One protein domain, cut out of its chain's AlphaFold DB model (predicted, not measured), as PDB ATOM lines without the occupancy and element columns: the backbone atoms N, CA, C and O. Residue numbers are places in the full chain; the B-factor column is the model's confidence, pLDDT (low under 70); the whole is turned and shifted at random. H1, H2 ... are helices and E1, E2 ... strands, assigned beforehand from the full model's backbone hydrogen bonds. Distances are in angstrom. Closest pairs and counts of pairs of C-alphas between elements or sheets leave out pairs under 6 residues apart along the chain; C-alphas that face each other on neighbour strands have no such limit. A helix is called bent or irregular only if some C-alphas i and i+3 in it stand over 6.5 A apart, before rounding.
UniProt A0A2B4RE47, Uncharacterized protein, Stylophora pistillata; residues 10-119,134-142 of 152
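AT A GLANCE: This is residues 10 to 119 and 134 to 142 of the 152 residues of an uncharacterized protein of Stylophora pistillata (UniProt A0A2B4RE47). A small twisted sheet of three strands, E1, E2 and E3, forms the middle of a loose, drawn-out row of parts, with H3 packed over one of its faces. At one end of the row H1 and the long looped stretch of residues 21 to 54 make a head with little named structure; toward the other end H2 sits between E3 and a two-stranded ribbon, E4 and E5. The printed part has 119 residues, with three named helices and five named strands in the order H1 E1 E2 E3 H2 H3 E4 E5; the larger sheet runs E1 - E2 - E3, and both sheets are antiparallel. The class is mixed, helices and strands, with under half of the residues, 59 of 119, in named elements; the whole is loose, with a radius of gyration of the C-alphas of 18.4 A, and spans 54 by 41 by 23 A.

IN THESE COORDINATES: Find C-alpha 55 at (146.539, 176.158, 250.588); from there E1, residues 55 to 62, runs 17.9 A. E2, residues 65 to 70, covers 17.0 A, and E3, residues 75 to 79, 13.2 A. Next come H2, residues 84 to 90, 10.1 A, and H3, residues 93 to 102, 14.2 A. E4, residues 107 to 112, spans 15.3 A; E5, residues 136 to 141, spans 14.8 A and ends at (151.197, 159.287, 271.096). Go back to C-alpha 10 at (150.501, 185.057, 243.449) for H1, residues 10 to 20, 13.5 A long and irregular: C-alphas 15 and 18 are 7.3 A apart.

HOW THE PARTS SIT: Start at the meander E1 E2 E3, each strand the antiparallel neighbour of the one before. In the hairpin E1 and E2, look at N 59 and O 67, 2.8 A apart; in the hairpin E2 and E3, at N 78 and O 66, also 2.8 A. H3 is on one face of this sheet, making two layers, a helix layer and a strand layer, at a height over the sheet of 8.8 A. It lies over E2 and only just over E1, with 3 of its C-alphas, and runs slantwise to the strands, at 56 degrees to E2 on the local plane; its closest C-alphas to E1 are Tyr 96 and Ala 59, 6.3 A. H2 only grazes the sheet with residues 84 to 88; the closest C-alphas of H2 and E3 are Ile 87 and Lys 77, 7.1 A. On from there, the C-alphas of Val 86 in H2 and Met 110 in E4 are 7.1 A apart. E4 and E5 are antiparallel at 150 degrees, with N 138 and O 110 at 3.4 A. H1 is not on the larger sheet and is apart from H2 and H3. Every O i to N i+4 pair is within hydrogen-bond range in H2 and H3; in H1 3 of 7 are, beside 3 of 8 O i to N i+3 pairs.

THE WHOLE: The two C-alphas farthest apart, Ala 15 and Gly 134, are 56.5 A apart. Residues 120 to 133 are not printed, and C-alphas 119 and 134 are 17.7 A apart across this cut. H1 to E1 is a long link of 34 residues, within which residues 21 to 22 pair in parallel with residues 46 to 47. Look for pLDDT under 70 at residues 27 to 38, 112 to 119 and 134 to 142; the mean of the printed part is 74.4.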
ATOM      1  N   TYR A  10     149.379 185.113 244.375       76.25
ATOM      2  CA  TYR A  10     150.501 185.057 243.449       76.25
ATOM      3  C   TYR A  10     150.972 186.429 243.000       76.25
ATOM      4  O   TYR A  10     152.143 186.566 242.661       76.25
ATOM      5  N   LYS A  11     150.099 187.443 242.990       79.44
ATOM      6  CA  LYS A  11     150.520 188.817 242.683       79.44
ATOM      7  C   LYS A  11     151.357 189.399 243.807       79.44
ATOM      8  O   LYS A  11     152.380 190.013 243.523       79.44
ATOM      9  N   ASP A  12     150.956 189.148 245.049       80.62
ATOM     10  CA  ASP A  12     151.674 189.645 246.225       80.62
ATOM     11  C   ASP A  12     153.064 189.014 246.336       80.62
ATOM     12  O   ASP A  12     154.036 189.679 246.684       80.62
ATOM     13  N   THR A  13     153.186 187.736 245.966       75.94
ATOM     14  CA  THR A  13     154.465 187.015 245.990       75.94
ATOM     15  C   THR A  13     155.292 187.174 244.711       75.94
ATOM     16  O   THR A  13     156.483 186.862 244.724       75.94
ATOM     17  N   ALA A  14     154.726 187.707 243.618       77.44
ATOM     18  CA  ALA A  14     155.382 187.775 242.306       77.44
ATOM     19  C   ALA A  14     156.742 188.492 242.324       77.44
ATOM     20  O   ALA A  14     157.647 188.076 241.605       77.44
ATOM     21  N   ALA A  15     156.896 189.536 243.144       78.88
ATOM     22  CA  ALA A  15     158.141 190.304 243.236       78.88
ATOM     23  C   ALA A  15     159.311 189.489 243.818       78.88
ATOM     24  O   ALA A  15     160.461 189.707 243.446       78.88
ATOM     25  N   ASP A  16     159.018 188.540 244.708       79.38
ATOM     26  CA  ASP A  16     160.008 187.727 245.421       79.38
ATOM     27  C   ASP A  16     160.183 186.320 244.820       79.38
ATOM     28  O   ASP A  16     161.133 185.608 245.159       79.38
ATOM     29  N   VAL A  17     159.277 185.901 243.930       76.75
ATOM     30  CA  VAL A  17     159.242 184.552 243.338       76.75
ATOM     31  C   VAL A  17     160.549 184.187 242.634       76.75
ATOM     32  O   VAL A  17     161.055 183.083 242.837       76.75
ATOM     33  N   GLU A  18     161.113 185.089 241.828       72.25
ATOM     34  CA  GLU A  18     162.315 184.788 241.037       72.25
ATOM     35  C   GLU A  18     163.571 184.610 241.904       72.25
ATOM     36  O   GLU A  18     164.436 183.796 241.571       72.25
ATOM     37  N   GLU A  19     163.664 185.336 243.021       77.25
ATOM     38  CA  GLU A  19     164.846 185.338 243.889       77.25
ATOM     39  C   GLU A  19     164.770 184.290 245.006       77.25
ATOM     40  O   GLU A  19     165.804 183.764 245.410       77.25
ATOM     41  N   LYS A  20     163.570 183.987 245.522       79.94
ATOM     42  CA  LYS A  20     163.415 183.216 246.768       79.94
ATOM     43  C   LYS A  20     162.735 181.865 246.600       79.94
ATOM     44  O   LYS A  20     162.838 181.045 247.513       79.94
ATOM     45  N   PHE A  21     162.064 181.597 245.478       78.06
ATOM     46  CA  PHE A  21     161.246 180.394 245.314       78.06
ATOM     47  C   PHE A  21     161.734 179.465 244.190       78.06
ATOM     48  O   PHE A  21     162.221 179.884 243.138       78.06
ATOM     49  N   ASP A  22     161.584 178.159 244.423       79.62
ATOM     50  CA  ASP A  22     161.744 177.105 243.418       79.62
ATOM     51  C   ASP A  22     160.386 176.865 242.733       79.62
ATOM     52  O   ASP A  22     159.478 176.246 243.298       79.62
ATOM     53  N   THR A  23     160.256 177.343 241.492       75.81
ATOM     54  CA  THR A  23     159.044 177.205 240.665       75.81
ATOM     55  C   THR A  23     159.121 176.010 239.713       75.81
ATOM     56  O   THR A  23     158.293 175.845 238.813       75.81
ATOM     57  N   SER A  24     160.099 175.118 239.892       73.50
ATOM     58  CA  SER A  24     160.306 173.988 238.982       73.50
ATOM     59  C   SER A  24     159.190 172.945 239.033       73.50
ATOM     60  O   SER A  24     159.043 172.159 238.095       73.50
ATOM     61  N   ASN A  25     158.402 172.945 240.110       75.38
ATOM     62  CA  ASN A  25     157.278 172.037 240.319       75.38
ATOM     63  C   ASN A  25     155.929 172.600 239.822       75.38
ATOM     64  O   ASN A  25     154.913 171.922 239.959       75.38
ATOM     65  N   PHE A  26     155.902 173.819 239.271       74.81
ATOM     66  CA  PHE A  26     154.666 174.445 238.800       74.81
ATOM     67  C   PHE A  26     154.214 173.819 237.470       74.81
ATOM     68  O   PHE A  26     155.046 173.557 236.591       74.81
ATOM     69  N   PRO A  27     152.903 173.573 237.281       69.31
ATOM     70  CA  PRO A  27     152.385 173.133 235.994       69.31
ATOM     71  C   PRO A  27     152.554 174.241 234.944       69.31
ATOM     72  O   PRO A  27     152.588 175.426 235.261       69.31
ATOM     73  N   LYS A  28     152.655 173.861 233.666       65.75
ATOM     74  CA  LYS A  28     152.879 174.829 232.577       65.75
ATOM     75  C   LYS A  28     151.697 175.778 232.339       65.75
ATOM     76  O   LYS A  28     151.897 176.850 231.787       65.75
ATOM     77  N   ASP A  29     150.505 175.369 232.762       66.25
ATOM     78  CA  ASP A  29     149.240 176.096 232.613       66.25
ATOM     79  C   ASP A  29     148.798 176.688 233.963       66.25
ATOM     80  O   ASP A  29     147.686 176.481 234.436       66.25
ATOM     81  N   HIS A  30     149.731 177.321 234.679       68.25
ATOM     82  CA  HIS A  30     149.457 177.837 236.016       68.25
ATOM     83  C   HIS A  30     148.866 179.253 235.980       68.25
ATOM     84  O   HIS A  30     149.358 180.125 235.262       68.25
ATOM     85  N   ILE A  31     147.860 179.504 236.826       64.81
ATOM     86  CA  ILE A  31     147.133 180.786 236.937       64.81
ATOM     87  C   ILE A  31     148.077 181.973 237.196       64.81
ATOM     88  O   ILE A  31     147.829 183.083 236.731       64.81
ATOM     89  N   SER A  32     149.198 181.730 237.876       62.00
ATOM     90  CA  SER A  32     150.139 182.770 238.307       62.00
ATOM     91  C   SER A  32     150.939 183.445 237.192       62.00
ATOM     92  O   SER A  32     151.636 184.409 237.482       62.00
ATOM     93  N   LYS A  33     150.913 182.950 235.942       62.72
ATOM     94  CA  LYS A  33     151.746 183.456 234.820       62.72
ATOM     95  C   LYS A  33     153.265 183.475 235.085       62.72
ATOM     96  O   LYS A  33     154.019 184.041 234.299       62.72
ATOM     97  N   ILE A  34     153.716 182.846 236.169       67.31
ATOM     98  CA  ILE A  34     155.125 182.707 236.540       67.31
ATOM     99  C   ILE A  34     155.777 181.709 235.572       67.31
ATOM    100  O   ILE A  34     155.172 180.665 235.303       67.31
ATOM    101  N   PRO A  35     156.992 181.977 235.054       64.56
ATOM    102  CA  PRO A  35     157.688 181.029 234.196       64.56
ATOM    103  C   PRO A  35     157.916 179.695 234.940       64.56
ATOM    104  O   PRO A  35     158.590 179.667 235.977       64.56
ATOM    105  N   PRO A  36     157.363 178.575 234.440       66.12
ATOM    106  CA  PRO A  36     157.563 177.267 235.048       66.12
ATOM    107  C   PRO A  36     158.987 176.775 234.763       66.12
ATOM    108  O   PRO A  36     159.485 176.901 233.644       66.12
ATOM    109  N   GLY A  37     159.628 176.142 235.748       65.56
ATOM    110  CA  GLY A  37     160.937 175.502 235.544       65.56
ATOM    111  C   GLY A  37     162.159 176.289 236.025       65.56
ATOM    112  O   GLY A  37     163.275 175.807 235.817       65.56
ATOM    113  N   CYS A  38     161.989 177.439 236.682       65.25
ATOM    114  CA  CYS A  38     163.109 178.187 237.256       65.25
ATOM    115  C   CYS A  38     163.605 177.566 238.578       65.25
ATOM    116  O   CYS A  38     162.868 176.878 239.284       65.25
ATOM    117  N   ASN A  39     164.883 177.801 238.900       70.06
ATOM    118  CA  ASN A  39     165.508 177.538 240.206       70.06
ATOM    119  C   ASN A  39     165.477 176.091 240.739       70.06
ATOM    120  O   ASN A  39     165.622 175.863 241.939       70.06
ATOM    121  N   LYS A  40     165.373 175.094 239.852       77.19
ATOM    122  CA  LYS A  40     165.299 173.673 240.227       77.19
ATOM    123  C   LYS A  40     166.473 173.229 241.110       77.19
ATOM    124  O   LYS A  40     167.589 173.056 240.616       77.19
ATOM    125  N   LYS A  41     166.187 172.905 242.376       74.12
ATOM    126  CA  LYS A  41     167.162 172.399 243.371       74.12
ATOM    127  C   LYS A  41     168.323 173.364 243.660       74.12
ATOM    128  O   LYS A  41     169.412 172.912 244.020       74.12
ATOM    129  N   VAL A  42     168.110 174.669 243.513       78.25
ATOM    130  CA  VAL A  42     169.096 175.671 243.934       78.25
ATOM    131  C   VAL A  42     169.072 175.780 245.463       78.25
ATOM    132  O   VAL A  42     168.012 175.865 246.081       78.25
ATOM    133  N   VAL A  43     170.246 175.724 246.093       77.31
ATOM    134  CA  VAL A  43     170.375 175.829 247.555       77.31
ATOM    135  C   VAL A  43     170.000 177.245 247.994       77.31
ATOM    136  O   VAL A  43     170.463 178.211 247.399       77.31
ATOM    137  N   GLY A  44     169.181 177.359 249.040       78.62
ATOM    138  CA  GLY A  44     168.685 178.643 249.549       78.62
ATOM    139  C   GLY A  44     167.303 179.039 249.024       78.62
ATOM    140  O   GLY A  44     166.707 179.957 249.573       78.62
ATOM    141  N   MET A  45     166.765 178.313 248.039       81.12
ATOM    142  CA  MET A  45     165.426 178.557 247.500       81.12
ATOM    143  C   MET A  45     164.350 177.817 248.298       81.12
ATOM    144  O   MET A  45     164.506 176.638 248.638       81.12
ATOM    145  N   MET A  46     163.236 178.494 248.569       80.31
ATOM    146  CA  MET A  46     162.055 177.906 249.192       80.31
ATOM    147  C   MET A  46     161.307 177.044 248.183       80.31
ATOM    148  O   MET A  46     160.920 177.492 247.106       80.31
ATOM    149  N   LYS A  47     161.088 175.785 248.548       79.88
ATOM    150  CA  LYS A  47     160.318 174.862 247.727       79.88
ATOM    151  C   LYS A  47     158.838 174.979 248.056       79.88
ATOM    152  O   LYS A  47     158.458 174.877 249.218       79.88
ATOM    153  N   ASP A  48     158.020 175.062 247.019       78.31
ATOM    154  CA  ASP A  48     156.581 174.924 247.167       78.31
ATOM    155  C   ASP A  48     156.177 173.444 247.353       78.31
ATOM    156  O   ASP A  48     156.404 172.591 246.482       78.31
ATOM    157  N   GLU A  49     155.593 173.129 248.514       77.88
ATOM    158  CA  GLU A  49     155.087 171.791 248.840       77.88
ATOM    159  C   GLU A  49     153.754 171.464 248.156       77.88
ATOM    160  O   GLU A  49     153.505 170.288 247.878       77.88
ATOM    161  N   ALA A  50     152.924 172.469 247.862       76.12
ATOM    162  CA  ALA A  50     151.602 172.296 247.262       76.12
ATOM    163  C   ALA A  50     151.655 172.215 245.725       76.12
ATOM    164  O   ALA A  50     150.666 171.855 245.083       76.12
ATOM    165  N   GLY A  51     152.822 172.475 245.124       75.12
ATOM    166  CA  GLY A  51     153.061 172.292 243.688       75.12
ATOM    167  C   GLY A  51     152.263 173.261 242.822       75.12
ATOM    168  O   GLY A  51     151.660 172.861 241.828       75.12
ATOM    169  N   GLY A  52     152.233 174.516 243.241       74.25
ATOM    170  CA  GLY A  52     151.483 175.610 242.657       74.25
ATOM    171  C   GLY A  52     150.094 175.769 243.257       74.25
ATOM    172  O   GLY A  52     149.459 176.768 242.993       74.25
ATOM    173  N   LYS A  53     149.581 174.847 244.073       82.56
ATOM    174  CA  LYS A  53     148.182 174.898 244.533       82.56
ATOM    175  C   LYS A  53     148.025 175.792 245.766       82.56
ATOM    176  O   LYS A  53     148.836 175.720 246.680       82.56
ATOM    177  N   ILE A  54     146.950 176.581 245.817       82.75
ATOM    178  CA  ILE A  54     146.640 177.432 246.976       82.75
ATOM    179  C   ILE A  54     146.241 176.547 248.164       82.75
ATOM    180  O   ILE A  54     145.357 175.689 248.040       82.75
ATOM    181  N   ILE A  55     146.901 176.758 249.302       85.88
ATOM    182  CA  ILE A  55     146.539 176.158 250.588       85.88
ATOM    183  C   ILE A  55     145.442 177.029 251.208       85.88
ATOM    184  O   ILE A  55     145.633 178.225 251.372       85.88
ATOM    185  N   GLU A  56     144.295 176.427 251.509       85.94
ATOM    186  CA  GLU A  56     143.146 177.092 252.136       85.94
ATOM    187  C   GLU A  56     143.265 177.060 253.663       85.94
ATOM    188  O   GLU A  56     143.004 178.046 254.338       85.94
ATOM    189  N   GLU A  57     143.688 175.917 254.210       86.88
ATOM    190  CA  GLU A  57     143.801 175.720 255.653       86.88
ATOM    191  C   GLU A  57     145.091 174.971 255.983       86.88
ATOM    192  O   GLU A  57     145.423 173.957 255.354       86.88
ATOM    193  N   PHE A  58     145.800 175.429 257.016       87.62
ATOM    194  CA  PHE A  58     147.010 174.792 257.522       87.62
ATOM    195  C   PHE A  58     146.915 174.523 259.028       87.62
ATOM    196  O   PHE A  58     146.654 175.418 259.830       87.62
ATOM    197  N   ALA A  59     147.192 173.281 259.428       86.81
ATOM    198  CA  ALA A  59     147.232 172.846 260.820       86.81
ATOM    199  C   ALA A  59     148.570 172.153 261.128       86.81
ATOM    200  O   ALA A  59     148.816 171.010 260.728       86.81
ATOM    201  N   GLY A  60     149.438 172.838 261.875       86.44
ATOM    202  CA  GLY A  60     150.743 172.331 262.301       86.44
ATOM    203  C   GLY A  60     150.795 172.039 263.800       86.44
ATOM    204  O   GLY A  60     150.602 172.938 264.611       86.44
ATOM    205  N   LEU A  61     151.107 170.792 264.172       82.75
ATOM    206  CA  LEU A  61     151.361 170.405 265.570       82.75
ATOM    207  C   LEU A  61     152.863 170.365 265.881       82.75
ATOM    208  O   LEU A  61     153.284 170.672 266.991       82.75
ATOM    209  N   ARG A  62     153.687 169.961 264.906       81.12
ATOM    210  CA  ARG A  62     155.156 169.919 264.999       81.12
ATOM    211  C   ARG A  62     155.763 170.109 263.608       81.12
ATOM    212  O   ARG A  62     155.114 169.808 262.613       81.12
ATOM    213  N   ALA A  63     157.048 170.463 263.532       75.50
ATOM    214  CA  ALA A  63     157.790 170.644 262.275       75.50
ATOM    215  C   ALA A  63     157.687 169.482 261.254       75.50
ATOM    216  O   ALA A  63     157.881 169.693 260.066       75.50
ATOM    217  N   VAL A  64     157.388 168.246 261.689       79.94
ATOM    218  CA  VAL A  64     157.178 167.082 260.794       79.94
ATOM    219  C   VAL A  64     155.839 166.373 261.066       79.94
ATOM    220  O   VAL A  64     155.672 165.182 260.773       79.94
ATOM    221  N   LEU A  65     154.903 167.095 261.689       85.75
ATOM    222  CA  LEU A  65     153.543 166.655 261.971       85.75
ATOM    223  C   LEU A  65     152.561 167.792 261.675       85.75
ATOM    224  O   LEU A  65     152.276 168.625 262.538       85.75
ATOM    225  N   TYR A  66     152.061 167.811 260.449       87.88
ATOM    226  CA  TYR A  66     151.151 168.840 259.970       87.88
ATOM    227  C   TYR A  66     150.205 168.283 258.911       87.88
ATOM    228  O   TYR A  66     150.457 167.245 258.284       87.88
ATOM    229  N   SER A  67     149.104 168.989 258.719       89.62
ATOM    230  CA  SER A  67     148.133 168.739 257.672       89.62
ATOM    231  C   SER A  67     147.723 170.058 257.050       89.62
ATOM    232  O   SER A  67     147.609 171.062 257.747       89.62
ATOM    233  N   TYR A  68     147.486 170.038 255.747       89.38
ATOM    234  CA  TYR A  68     146.949 171.184 255.042       89.38
ATOM    235  C   TYR A  68     145.922 170.750 254.008       89.38
ATOM    236  O   TYR A  68     145.964 169.625 253.490       89.38
ATOM    237  N   LYS A  69     144.996 171.652 253.727       89.19
ATOM    238  CA  LYS A  69     143.927 171.479 252.756       89.19
ATOM    239  C   LYS A  69     144.158 172.455 251.618       89.19
ATOM    240  O   LYS A  69     144.431 173.628 251.851       89.19
ATOM    241  N   ILE A  70     144.094 171.954 250.394       88.44
ATOM    242  CA  ILE A  70     144.187 172.797 249.204       88.44
ATOM    243  C   ILE A  70     142.792 173.183 248.720       88.44
ATOM    244  O   ILE A  70     141.833 172.434 248.924       88.44
ATOM    245  N   LEU A  71     142.706 174.302 248.007       81.62
ATOM    246  CA  LEU A  71     141.451 174.856 247.487       81.62
ATOM    247  C   LEU A  71     140.700 173.896 246.536       81.62
ATOM    248  O   LEU A  71     139.478 173.908 246.460       81.62
ATOM    249  N   GLU A  72     141.403 172.972 245.871       79.56
ATOM    250  CA  GLU A  72     140.788 171.889 245.073       79.56
ATOM    251  C   GLU A  72     140.138 170.775 245.931       79.56
ATOM    252  O   GLU A  72     139.763 169.722 245.410       79.56
ATOM    253  N   GLY A  73     140.042 170.950 247.252       80.00
ATOM    254  CA  GLY A  73     139.395 170.013 248.175       80.00
ATOM    255  C   GLY A  73     140.225 168.774 248.520       80.00
ATOM    256  O   GLY A  73     139.733 167.854 249.174       80.00
ATOM    257  N   LYS A  74     141.492 168.714 248.097       85.19
ATOM    258  CA  LYS A  74     142.408 167.637 248.489       85.19
ATOM    259  C   LYS A  74     143.066 167.986 249.825       85.19
ATOM    260  O   LYS A  74     143.479 169.116 250.060       85.19
ATOM    261  N   GLU A  75     143.228 166.990 250.679       89.00
ATOM    262  CA  GLU A  75     143.997 167.114 251.917       89.00
ATOM    263  C   GLU A  75     145.342 166.390 251.792       89.00
ATOM    264  O   GLU A  75     145.431 165.260 251.291       89.00
ATOM    265  N   GLU A  76     146.402 167.023 252.285       88.00
ATOM    266  CA  GLU A  76     147.704 166.393 252.464       88.00
ATOM    267  C   GLU A  76     148.097 166.374 253.941       88.00
ATOM    268  O   GLU A  76     147.800 167.271 254.732       88.00
ATOM    269  N   LYS A  77     148.733 165.269 254.334       89.69
ATOM    270  CA  LYS A  77     149.054 164.948 255.725       89.69
ATOM    271  C   LYS A  77     150.482 164.440 255.800       89.69
ATOM    272  O   LYS A  77     150.864 163.508 255.080       89.69
ATOM    273  N   LYS A  78     151.266 165.026 256.695       86.50
ATOM    274  CA  LYS A  78     152.656 164.658 256.949       86.50
ATOM    275  C   LYS A  78     152.784 164.239 258.399       86.50
ATOM    276  O   LYS A  78     152.593 165.039 259.302       86.50
ATOM    277  N   CYS A  79     153.123 162.970 258.605       86.81
ATOM    278  CA  CYS A  79     153.424 162.424 259.924       86.81
ATOM    279  C   CYS A  79     154.670 161.554 259.812       86.81
ATOM    280  O   CYS A  79     154.644 160.493 259.177       86.81
ATOM    281  N   LYS A  80     155.771 161.975 260.432       81.44
ATOM    282  CA  LYS A  80     156.957 161.119 260.516       81.44
ATOM    283  C   LYS A  80     156.672 159.907 261.410       81.44
ATOM    284  O   LYS A  80     156.079 160.042 262.473       81.44
ATOM    285  N   GLY A  81     157.102 158.721 260.977       78.31
ATOM    286  CA  GLY A  81     156.989 157.481 261.759       78.31
ATOM    287  C   GLY A  81     155.643 156.752 261.663       78.31
ATOM    288  O   GLY A  81     155.539 155.623 262.136       78.31
ATOM    289  N   ILE A  82     154.631 157.330 261.006       82.69
ATOM    290  CA  ILE A  82     153.331 156.677 260.788       82.69
ATOM    291  C   ILE A  82     153.260 156.131 259.359       82.69
ATOM    292  O   ILE A  82     153.665 156.785 258.395       82.69
ATOM    293  N   LYS A  83     152.718 154.919 259.188       82.44
ATOM    294  CA  LYS A  83     152.473 154.345 257.859       82.44
ATOM    295  C   LYS A  83     151.470 155.210 257.103       82.44
ATOM    296  O   LYS A  83     150.375 155.476 257.596       82.44
ATOM    297  N   LYS A  84     151.789 155.526 255.846       84.50
ATOM    298  CA  LYS A  84     150.919 156.302 254.944       84.50
ATOM    299  C   LYS A  84     149.496 155.739 254.849       84.50
ATOM    300  O   LYS A  84     148.547 156.507 254.771       84.50
ATOM    301  N   THR A  85     149.332 154.416 254.897       84.56
ATOM    302  CA  THR A  85     148.011 153.763 254.885       84.56
ATOM    303  C   THR A  85     147.164 154.137 256.097       84.56
ATOM    304  O   THR A  85     145.968 154.358 255.949       84.56
ATOM    305  N   VAL A  86     147.775 154.231 257.280       83.88
ATOM    306  CA  VAL A  86     147.076 154.625 258.511       83.88
ATOM    307  C   VAL A  86     146.733 156.108 258.463       83.88
ATOM    308  O   VAL A  86     145.601 156.464 258.757       83.88
ATOM    309  N   ILE A  87     147.658 156.953 257.997       85.62
ATOM    310  CA  ILE A  87     147.410 158.394 257.823       85.62
ATOM    311  C   ILE A  87     146.213 158.637 256.894       85.62
ATOM    312  O   ILE A  87     145.367 159.473 257.179       85.62
ATOM    313  N   LYS A  88     146.119 157.899 255.783       85.75
ATOM    314  CA  LYS A  88     145.024 158.066 254.817       85.75
ATOM    315  C   LYS A  88     143.671 157.564 255.324       85.75
ATOM    316  O   LYS A  88     142.661 158.112 254.911       85.75
ATOM    317  N   LYS A  89     143.644 156.511 256.149       85.69
ATOM    318  CA  LYS A  89     142.398 155.849 256.572       85.69
ATOM    319  C   LYS A  89     141.865 156.316 257.926       85.69
ATOM    320  O   LYS A  89     140.660 156.298 258.125       85.69
ATOM    321  N   ASN A  90     142.752 156.668 258.856       82.69
ATOM    322  CA  ASN A  90     142.406 156.808 260.274       82.69
ATOM    323  C   ASN A  90     142.663 158.211 260.835       82.69
ATOM    324  O   ASN A  90     142.411 158.422 262.018       82.69
ATOM    325  N   ILE A  91     143.236 159.118 260.045       85.69
ATOM    326  CA  ILE A  91     143.563 160.477 260.479       85.69
ATOM    327  C   ILE A  91     142.966 161.440 259.462       85.69
ATOM    328  O   ILE A  91     143.262 161.322 258.272       85.69
ATOM    329  N   THR A  92     142.156 162.381 259.920       88.12
ATOM    330  CA  THR A  92     141.539 163.445 259.113       88.12
ATOM    331  C   THR A  92     142.194 164.790 259.413       88.12
ATOM    332  O   THR A  92     142.937 164.900 260.389       88.12
ATOM    333  N   HIS A  93     141.964 165.812 258.584       86.69
ATOM    334  CA  HIS A  93     142.387 167.177 258.915       86.69
ATOM    335  C   HIS A  93     141.723 167.688 260.210       86.69
ATOM    336  O   HIS A  93     142.380 168.320 261.036       86.69
ATOM    337  N   GLU A  94     140.461 167.324 260.444       86.31
ATOM    338  CA  GLU A  94     139.692 167.694 261.641       86.31
ATOM    339  C   GLU A  94     140.343 167.181 262.936       86.31
ATOM    340  O   GLU A  94     140.395 167.907 263.926       86.31
ATOM    341  N   ASP A  95     140.936 165.977 262.923       85.00
ATOM    342  CA  ASP A  95     141.697 165.451 264.069       85.00
ATOM    343  C   ASP A  95     142.844 166.400 264.479       85.00
ATOM    344  O   ASP A  95     143.120 166.562 265.670       85.00
ATOM    345  N   TYR A  96     143.524 167.032 263.511       84.00
ATOM    346  CA  TYR A  96     144.596 167.996 263.795       84.00
ATOM    347  C   TYR A  96     144.051 169.283 264.400       84.00
ATOM    348  O   TYR A  96     144.642 169.797 265.351       84.00
ATOM    349  N   GLN A  97     142.936 169.787 263.870       84.19
ATOM    350  CA  GLN A  97     142.273 170.972 264.409       84.19
ATOM    351  C   GLN A  97     141.804 170.711 265.847       84.19
ATOM    352  O   GLN A  97     142.085 171.505 266.745       84.19
ATOM    353  N   GLU A  98     141.191 169.554 266.109       85.81
ATOM    354  CA  GLU A  98     140.771 169.178 267.459       85.81
ATOM    355  C   GLU A  98     141.970 169.062 268.412       85.81
ATOM    356  O   GLU A  98     141.907 169.549 269.542       85.81
ATOM    357  N   CYS A  99     143.094 168.491 267.966       83.06
ATOM    358  CA  CYS A  99     144.320 168.449 268.770       83.06
ATOM    359  C   CYS A  99     144.833 169.854 269.112       83.06
ATOM    360  O   CYS A  99     145.265 170.093 270.243       83.06
ATOM    361  N   LEU A 100     144.773 170.778 268.150       81.75
ATOM    362  CA  LEU A 100     145.252 172.148 268.306       81.75
ATOM    363  C   LEU A 100     144.383 172.947 269.290       81.75
ATOM    364  O   LEU A 100     144.918 173.619 270.174       81.75
ATOM    365  N   PHE A 101     143.054 172.841 269.184       82.94
ATOM    366  CA  PHE A 101     142.115 173.607 270.014       82.94
ATOM    367  C   PHE A 101     141.785 172.934 271.347       82.94
ATOM    368  O   PHE A 101     141.767 173.587 272.390       82.94
ATOM    369  N   SER A 102     141.532 171.624 271.339       79.56
ATOM    370  CA  SER A 102     141.106 170.874 272.526       79.56
ATOM    371  C   SER A 102     142.278 170.499 273.438       79.56
ATOM    372  O   SER A 102     142.058 170.106 274.582       79.56
ATOM    373  N   ARG A 103     143.528 170.607 272.948       71.88
ATOM    374  CA  ARG A 103     144.754 170.134 273.626       71.88
ATOM    375  C   ARG A 103     144.642 168.681 274.104       71.88
ATOM    376  O   ARG A 103     145.246 168.290 275.103       71.88
ATOM    377  N   LYS A 104     143.840 167.877 273.405       73.19
ATOM    378  CA  LYS A 104     143.624 166.465 273.717       73.19
ATOM    379  C   LYS A 104     144.666 165.613 273.015       73.19
ATOM    380  O   LYS A 104     145.025 165.854 271.867       73.19
ATOM    381  N   ILE A 105     145.124 164.586 273.719       76.44
ATOM    382  CA  ILE A 105     146.044 163.600 273.165       76.44
ATOM    383  C   ILE A 105     145.226 162.617 272.332       76.44
ATOM    384  O   ILE A 105     144.438 161.845 272.875       76.44
ATOM    385  N   GLN A 106     145.442 162.628 271.020       75.75
ATOM    386  CA  GLN A 106     144.865 161.638 270.119       75.75
ATOM    387  C   GLN A 106     145.794 160.427 270.008       75.75
ATOM    388  O   GLN A 106     146.989 160.552 269.723       75.75
ATOM    389  N   MET A 107     145.240 159.235 270.241       76.12
ATOM    390  CA  MET A 107     145.966 157.968 270.159       76.12
ATOM    391  C   MET A 107     145.377 157.099 269.054       76.12
ATOM    392  O   MET A 107     144.175 156.835 269.018       76.12
ATOM    393  N   ARG A 108     146.235 156.605 268.159       76.56
ATOM    394  CA  ARG A 108     145.831 155.695 267.080       76.56
ATOM    395  C   ARG A 108     146.682 154.429 267.114       76.56
ATOM    396  O   ARG A 108     147.906 154.479 267.239       76.56
ATOM    397  N   LYS A 109     146.018 153.279 266.987       75.19
ATOM    398  CA  LYS A 109     146.667 151.965 266.939       75.19
ATOM    399  C   LYS A 109     147.226 151.716 265.541       75.19
ATOM    400  O   LYS A 109     146.486 151.791 264.560       75.19
ATOM    401  N   MET A 110     148.504 151.360 265.451       72.81
ATOM    402  CA  MET A 110     149.125 150.924 264.204       72.81
ATOM    403  C   MET A 110     149.869 149.606 264.401       72.81
ATOM    404  O   MET A 110     150.674 149.459 265.317       72.81
ATOM    405  N   SER A 111     149.633 148.661 263.492       70.19
ATOM    406  CA  SER A 111     150.423 147.436 263.410       70.19
ATOM    407  C   SER A 111     151.660 147.690 262.557       70.19
ATOM    408  O   SER A 111     151.565 148.053 261.376       70.19
ATOM    409  N   VAL A 112     152.834 147.495 263.142       65.25
ATOM    410  CA  VAL A 112     154.124 147.531 262.450       65.25
ATOM    411  C   VAL A 112     154.695 146.128 262.396       65.25
ATOM    412  O   VAL A 112     154.622 145.376 263.357       65.25
ATOM    413  N   ILE A 113     155.225 145.783 261.228       67.12
ATOM    414  CA  ILE A 113     155.972 144.553 261.022       67.12
ATOM    415  C   ILE A 113     157.393 145.062 260.869       67.12
ATOM    416  O   ILE A 113     157.677 145.778 259.907       67.12
ATOM    417  N   TRP A 114     158.223 144.813 261.868       56.56
ATOM    418  CA  TRP A 114     159.635 145.145 261.803       56.56
ATOM    419  C   TRP A 114     160.372 143.901 261.307       56.56
ATOM    420  O   TRP A 114     160.178 142.836 261.894       56.56
ATOM    421  N   PRO A 115     161.176 143.980 260.233       44.56
ATOM    422  CA  PRO A 115     162.169 142.950 259.985       44.56
ATOM    423  C   PRO A 115     163.222 143.041 261.096       44.56
ATOM    424  O   PRO A 115     163.686 144.135 261.415       44.56
ATOM    425  N   TYR A 116     163.587 141.904 261.689       46.22
ATOM    426  CA  TYR A 116     164.806 141.816 262.487       46.22
ATOM    427  C   TYR A 116     165.967 142.183 261.560       46.22
ATOM    428  O   TYR A 116     166.264 141.447 260.623       46.22
ATOM    429  N   HIS A 117     166.580 143.343 261.768       42.56
ATOM    430  CA  HIS A 117     167.938 143.553 261.300       42.56
ATOM    431  C   HIS A 117     168.816 143.192 262.487       42.56
ATOM    432  O   HIS A 117     168.866 143.946 263.460       42.56
ATOM    433  N   SER A 118     169.415 142.002 262.444       37.59
ATOM    434  CA  SER A 118     170.557 141.689 263.292       37.59
ATOM    435  C   SER A 118     171.606 142.749 262.979       37.59
ATOM    436  O   SER A 118     172.202 142.743 261.908       37.59
ATOM    437  N   PHE A 119     171.758 143.735 263.858       37.31
ATOM    438  CA  PHE A 119     173.049 144.384 263.961       37.31
ATOM    439  C   PHE A 119     173.858 143.404 264.795       37.31
ATOM    440  O   PHE A 119     173.783 143.428 266.024       37.31
ATOM    441  N   GLY A 134     157.639 139.034 267.968       44.41
ATOM    442  CA  GLY A 134     156.544 139.828 268.530       44.41
ATOM    443  C   GLY A 134     155.863 140.740 267.508       44.41
ATOM    444  O   GLY A 134     156.501 141.605 266.910       44.41
ATOM    445  N   PHE A 135     154.541 140.618 267.359       40.72
ATOM    446  CA  PHE A 135     153.702 141.666 266.769       40.72
ATOM    447  C   PHE A 135     153.780 142.929 267.642       40.72
ATOM    448  O   PHE A 135     153.114 143.026 268.671       40.72
ATOM    449  N   GLY A 136     154.582 143.913 267.240       43.38
ATOM    450  CA  GLY A 136     154.648 145.202 267.924       43.38
ATOM    451  C   GLY A 136     153.425 146.066 267.603       43.38
ATOM    452  O   GLY A 136     153.239 146.498 266.461       43.38
ATOM    453  N   VAL A 137     152.596 146.361 268.604       38.19
ATOM    454  CA  VAL A 137     151.613 147.451 268.527       38.19
ATOM    455  C   VAL A 137     152.309 148.719 269.007       38.19
ATOM    456  O   VAL A 137     152.544 148.873 270.201       38.19
ATOM    457  N   ILE A 138     152.633 149.633 268.093       46.81
ATOM    458  CA  ILE A 138     153.104 150.967 268.481       46.81
ATOM    459  C   ILE A 138     151.873 151.866 268.578       46.81
ATOM    460  O   ILE A 138     151.191 152.121 267.581       46.81
ATOM    461  N   ALA A 139     151.572 152.325 269.792       37.84
ATOM    462  CA  ALA A 139     150.661 153.438 269.999       37.84
ATOM    463  C   ALA A 139     151.427 154.721 269.668       37.84
ATOM    464  O   ALA A 139     152.411 155.056 270.327       37.84
ATOM    465  N   VAL A 140     151.012 155.419 268.613       44.94
ATOM    466  CA  VAL A 140     151.580 156.732 268.313       44.94
ATOM    467  C   VAL A 140     150.891 157.724 269.235       44.94
ATOM    468  O   VAL A 140     149.712 158.025 269.057       44.94
ATOM    469  N   VAL A 141     151.622 158.179 270.247       37.75
ATOM    470  CA  VAL A 141     151.197 159.287 271.096       37.75
ATOM    471  C   VAL A 141     151.590 160.564 270.369       37.75
ATOM    472  O   VAL A 141     152.777 160.860 270.219       37.75
ATOM    473  N   VAL A 142     150.604 161.312 269.878       44.28
ATOM    474  CA  VAL A 142     150.836 162.683 269.418       44.28
ATOM    475  C   VAL A 142     150.974 163.543 270.672       44.28
ATOM    476  O   VAL A 142     149.989 164.032 271.218       44.28
TER     477      VAL A 142